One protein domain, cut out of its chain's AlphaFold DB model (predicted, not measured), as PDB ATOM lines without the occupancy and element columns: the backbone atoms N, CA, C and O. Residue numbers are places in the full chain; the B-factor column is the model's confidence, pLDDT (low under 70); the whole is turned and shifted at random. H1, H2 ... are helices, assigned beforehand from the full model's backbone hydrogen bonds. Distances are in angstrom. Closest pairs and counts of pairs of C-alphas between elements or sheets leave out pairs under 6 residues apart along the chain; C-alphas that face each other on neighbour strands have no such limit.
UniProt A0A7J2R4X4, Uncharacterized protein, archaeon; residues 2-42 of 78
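What this domain is: This is residues 2 to 42 of the 78 residues of an uncharacterized protein of archaeon (UniProt A0A7J2R4X4). An unnamed stretch, residues 2 to 9, leads into two helices that make a loose L: short H1, a turn, then longer H2, whose far end, with residues 33 to 39, sticks out. The printed part has 41 residues with two named helices, H1 then H2, and no named strand; its class is all helix. It is loose, with a radius of gyration of the C-alphas of 11.5 A and spans of 30 by 21 by 16 A.

Where its parts are: Start at C-alpha 2, (33.819, 29.147, -37.042). Find C-alpha 10 at (13.918, 30.177, -50.718); from there H1, residues 10 to 18, runs 12.6 A. H2, residues 23 to 37, runs 21.2 A to C-alpha 37 at (23.886, 49.545, -40.822).

How they stand to each other: Look at Arg 16 and Ala 26: their C-alphas, the closest of H1 and H2, are 7.2 A apart. The helices are close but not clearly touching. They run opposite ways at a steep tilt of 67 degrees, only just short of about perpendicular. In H1 and H2 every O i to N i+4 pair is within hydrogen-bond range.

The domain as a whole: The C-alphas farthest apart, Gln 18 and Gly 39, are 30.5 A apart. The printed part has no cut, and the link from H1 to H2 is tight. Residues 41 to 42 have pLDDT under 70.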
ATOM      1  N   ILE A   2      35.211  29.149 -37.520       71.31
ATOM      2  CA  ILE A   2      33.819  29.147 -37.042       71.31
ATOM      3  C   ILE A   2      32.969  28.443 -38.103       71.31
ATOM      4  O   ILE A   2      33.018  28.828 -39.271       71.31
ATOM      5  N   GLN A   3      32.225  27.415 -37.701       80.88
ATOM      6  CA  GLN A   3      31.195  26.769 -38.513       80.88
ATOM      7  C   GLN A   3      29.836  27.106 -37.911       80.88
ATOM      8  O   GLN A   3      29.669  27.072 -36.695       80.88
ATOM      9  N   THR A   4      28.884  27.472 -38.761       81.00
ATOM     10  CA  THR A   4      27.529  27.820 -38.342       81.00
ATOM     11  C   THR A   4      26.530  27.405 -39.413       81.00
ATOM     12  O   THR A   4      26.884  27.279 -40.589       81.00
ATOM     13  N   THR A   5      25.287  27.204 -38.998       86.75
ATOM     14  CA  THR A   5      24.156  26.916 -39.877       86.75
ATOM     15  C   THR A   5      23.317  28.178 -40.005       86.75
ATOM     16  O   THR A   5      23.015  28.828 -39.007       86.75
ATOM     17  N   VAL A   6      22.941  28.534 -41.234       84.06
ATOM     18  CA  VAL A   6      22.140  29.730 -41.518       84.06
ATOM     19  C   VAL A   6      20.846  29.297 -42.184       84.06
ATOM     20  O   VAL A   6      20.872  28.561 -43.171       84.06
ATOM     21  N   LEU A   7      19.719  29.748 -41.637       86.12
ATOM     22  CA  LEU A   7      18.413  29.603 -42.271       86.12
ATOM     23  C   LEU A   7      18.232  30.738 -43.272       86.12
ATOM     24  O   LEU A   7      18.461  31.902 -42.948       86.12
ATOM     25  N   LEU A   8      17.845  30.390 -44.493       83.62
ATOM     26  CA  LEU A   8      17.688  31.330 -45.597       83.62
ATOM     27  C   LEU A   8      16.319  31.137 -46.211       83.62
ATOM     28  O   LEU A   8      15.814  30.015 -46.278       83.62
ATOM     29  N   THR A   9      15.750  32.230 -46.697       92.00
ATOM     30  CA  THR A   9      14.512  32.154 -47.456       92.00
ATOM     31  C   THR A   9      14.770  31.502 -48.824       92.00
ATOM     32  O   THR A   9      15.876  31.631 -49.375       92.00
ATOM     33  N   PRO A  10      13.787  30.783 -49.394       93.00
ATOM     34  CA  PRO A  10      13.918  30.177 -50.718       93.00
ATOM     35  C   PRO A  10      14.293  31.192 -51.805       93.00
ATOM     36  O   PRO A  10      15.154  30.914 -52.639       93.00
ATOM     37  N   GLU A  11      13.716  32.393 -51.747       93.88
ATOM     38  CA  GLU A  11      13.929  33.476 -52.711       93.88
ATOM     39  C   GLU A  11      15.394  33.920 -52.733       93.88
ATOM     40  O   GLU A  11      15.978  34.110 -53.799       93.88
ATOM     41  N   PHE A  12      16.023  34.024 -51.558       90.00
ATOM     42  CA  PHE A  12      17.430  34.394 -51.453       90.00
ATOM     43  C   PHE A  12      18.344  33.326 -52.063       90.00
ATOM     44  O   PHE A  12      19.339  33.646 -52.717       90.00
ATOM     45  N   ASN A  13      18.014  32.044 -51.875       90.75
ATOM     46  CA  ASN A  13      18.812  30.959 -52.436       90.75
ATOM     47  C   ASN A  13      18.710  30.908 -53.967       90.75
ATOM     48  O   ASN A  13      19.718  30.652 -54.626       90.75
ATOM     49  N   GLU A  14      17.534  31.182 -54.533       94.25
ATOM     50  CA  GLU A  14      17.356  31.273 -55.985       94.25
ATOM     51  C   GLU A  14      18.079  32.486 -56.574       94.25
ATOM     52  O   GLU A  14      18.848  32.333 -57.523       94.25
ATOM     53  N   LEU A  15      17.950  33.660 -55.954       92.62
ATOM     54  CA  LEU A  15      18.667  34.865 -56.374       92.62
ATOM     55  C   LEU A  15      20.187  34.633 -56.386       92.62
ATOM     56  O   LEU A  15      20.875  34.913 -57.366       92.62
ATOM     57  N   ARG A  16      20.721  34.026 -55.322       93.06
ATOM     58  CA  ARG A  16      22.139  33.670 -55.232       93.06
ATOM     59  C   ARG A  16      22.589  32.772 -56.394       93.06
ATOM     60  O   ARG A  16      23.674  32.984 -56.936       93.06
ATOM     61  N   LYS A  17      21.789  31.761 -56.752       92.94
ATOM     62  CA  LYS A  17      22.092  30.844 -57.864       92.94
ATOM     63  C   LYS A  17      22.080  31.570 -59.208       92.94
ATOM     64  O   LYS A  17      22.998  31.351 -59.992       92.94
ATOM     65  N   GLN A  18      21.098  32.444 -59.443       95.75
ATOM     66  CA  GLN A  18      20.993  33.251 -60.667       95.75
ATOM     67  C   GLN A  18      22.227  34.137 -60.880       95.75
ATOM     68  O   GLN A  18      22.682  34.301 -62.007       95.75
ATOM     69  N   HIS A  19      22.802  34.658 -59.796       92.75
ATOM     70  CA  HIS A  19      24.000  35.499 -59.835       92.75
ATOM     71  C   HIS A  19      25.321  34.730 -59.657       92.75
ATOM     72  O   HIS A  19      26.373  35.352 -59.551       92.75
ATOM     73  N   HIS A  20      25.295  33.392 -59.621       93.75
ATOM     74  CA  HIS A  20      26.478  32.539 -59.440       93.75
ATOM     75  C   HIS A  20      27.309  32.832 -58.173       93.75
ATOM     76  O   HIS A  20      28.516  32.599 -58.143       93.75
ATOM     77  N   ILE A  21      26.673  33.296 -57.093       90.81
ATOM     78  CA  ILE A  21      27.361  33.639 -55.840       90.81
ATOM     79  C   ILE A  21      27.411  32.414 -54.912       90.81
ATOM     80  O   ILE A  21      26.446  31.656 -54.771       90.81
ATOM     81  N   THR A  22      28.530  32.176 -54.227       92.69
ATOM     82  CA  THR A  22      28.602  31.069 -53.253       92.69
ATOM     83  C   THR A  22      27.846  31.405 -51.967       92.69
ATOM     84  O   THR A  22      27.712  32.565 -51.587       92.69
ATOM     85  N   LEU A  23      27.334  30.392 -51.257       89.50
ATOM     86  CA  LEU A  23      26.536  30.639 -50.054       89.50
ATOM     87  C   LEU A  23      27.365  31.339 -48.972       89.50
ATOM     88  O   LEU A  23      26.904  32.285 -48.341       89.50
ATOM     89  N   SER A  24      28.609  30.888 -48.804       88.19
ATOM     90  CA  SER A  24      29.553  31.482 -47.859       88.19
ATOM     91  C   SER A  24      29.775  32.969 -48.136       88.19
ATOM     92  O   SER A  24      29.831  33.763 -47.206       88.19
ATOM     93  N   GLU A  25      29.897  33.345 -49.406       86.19
ATOM     94  CA  GLU A  25      30.141  34.723 -49.822       86.19
ATOM     95  C   GLU A  25      28.910  35.605 -49.641       86.19
ATOM     96  O   GLU A  25      29.006  36.652 -49.009       86.19
ATOM     97  N   ALA A  26      27.738  35.129 -50.070       88.31
ATOM     98  CA  ALA A  26      26.477  35.839 -49.883       88.31
ATOM     99  C   ALA A  26      26.189  36.121 -48.396       88.31
ATOM    100  O   ALA A  26      25.816  37.233 -48.029       88.31
ATOM    101  N   VAL A  27      26.423  35.132 -47.523       88.06
ATOM    102  CA  VAL A  27      26.241  35.279 -46.071       88.06
ATOM    103  C   VAL A  27      27.250  36.257 -45.472       88.06
ATOM    104  O   VAL A  27      26.862  37.100 -44.669       88.06
ATOM    105  N   LYS A  28      28.533  36.184 -45.857       85.88
ATOM    106  CA  LYS A  28      29.558  37.126 -45.374       85.88
ATOM    107  C   LYS A  28      29.195  38.563 -45.725       85.88
ATOM    108  O   LYS A  28      29.183  39.407 -44.839       85.88
ATOM    109  N   VAL A  29      28.847  38.811 -46.987       83.25
ATOM    110  CA  VAL A  29      28.465  40.146 -47.462       83.25
ATOM    111  C   VAL A  29      27.224  40.650 -46.726       83.25
ATOM    112  O   VAL A  29      27.232  41.776 -46.236       83.25
ATOM    113  N   GLY A  30      26.190  39.815 -46.576       84.44
ATOM    114  CA  GLY A  30      24.977  40.186 -45.840       84.44
ATOM    115  C   GLY A  30      25.253  40.560 -44.381       84.44
ATOM    116  O   GLY A  30      24.748  41.570 -43.898       84.44
ATOM    117  N   ILE A  31      26.108  39.799 -43.689       85.06
ATOM    118  CA  ILE A  31      26.531  40.120 -42.319       85.06
ATOM    119  C   ILE A  31      27.306  41.444 -42.284       85.06
ATOM    120  O   ILE A  31      27.026  42.273 -41.421       85.06
ATOM    121  N   SER A  32      28.239  41.674 -43.213       79.31
ATOM    122  CA  SER A  32      29.006  42.925 -43.266       79.31
ATOM    123  C   SER A  32      28.100  44.145 -43.486       79.31
ATOM    124  O   SER A  32      28.297  45.163 -42.824       79.31
ATOM    125  N   ILE A  33      27.069  44.036 -44.335       80.19
ATOM    126  CA  ILE A  33      26.064  45.096 -44.538       80.19
ATOM    127  C   ILE A  33      25.280  45.356 -43.246       80.19
ATOM    128  O   ILE A  33      25.221  46.496 -42.792       80.19
ATOM    129  N   LEU A  34      24.738  44.309 -42.609       84.12
ATOM    130  CA  LEU A  34      23.961  44.442 -41.368       84.12
ATOM    131  C   LEU A  34      24.779  45.073 -40.233       84.12
ATOM    132  O   LEU A  34      24.267  45.882 -39.463       84.12
ATOM    133  N   LEU A  35      26.057  44.711 -40.118       82.06
ATOM    134  CA  LEU A  35      26.965  45.305 -39.139       82.06
ATOM    135  C   LEU A  35      27.216  46.788 -39.438       82.06
ATOM    136  O   LEU A  35      27.146  47.611 -38.522       82.06
ATOM    137  N   ALA A  36      27.432  47.143 -40.706       73.62
ATOM    138  CA  ALA A  36      27.612  48.530 -41.126       73.62
ATOM    139  C   ALA A  36      26.364  49.386 -40.849       73.62
ATOM    140  O   ALA A  36      26.486  50.478 -40.297       73.62
ATOM    141  N   GLU A  37      25.162  48.874 -41.133       79.50
ATOM    142  CA  GLU A  37      23.886  49.545 -40.822       79.50
ATOM    143  C   GLU A  37      23.696  49.802 -39.321       79.50
ATOM    144  O   GLU A  37      23.042  50.765 -38.921       79.50
ATOM    145  N   LYS A  38      24.284  48.959 -38.467       83.50
ATOM    146  CA  LYS A  38      24.284  49.136 -37.007       83.50
ATOM    147  C   LYS A  38      25.423  50.022 -36.500       83.50
ATOM    148  O   LYS A  38      25.602  50.130 -35.291       83.50
ATOM    149  N   GLY A  39      26.187  50.651 -37.393       74.88
ATOM    150  CA  GLY A  39      27.326  51.494 -37.031       74.88
ATOM    151  C   GLY A  39      28.514  50.708 -36.471       74.88
ATOM    152  O   GLY A  39      29.407  51.295 -35.862       74.88
ATOM    153  N   VAL A  40      28.554  49.383 -36.664       71.56
ATOM    154  CA  VAL A  40      29.702  48.551 -36.291       71.56
ATOM    155  C   VAL A  40      30.776  48.756 -37.355       71.56
ATOM    156  O   VAL A  40      30.846  48.021 -38.337       71.56
ATOM    157  N   MET A  41      31.589  49.803 -37.188       59.72
ATOM    158  CA  MET A  41      32.485  50.259 -38.252       59.72
ATOM    159  C   MET A  41      33.571  49.248 -38.648       59.72
ATOM    160  O   MET A  41      33.968  49.248 -39.807       59.72
ATOM    161  N   GLU A  42      34.102  48.398 -37.758       60.31
ATOM    162  CA  GLU A  42      35.351  47.683 -38.086       60.31
ATOM    163  C   GLU A  42      35.500  46.311 -37.421       60.31
ATOM    164  O   GLU A  42      36.151  46.159 -36.388       60.31
TER     165      GLU A  42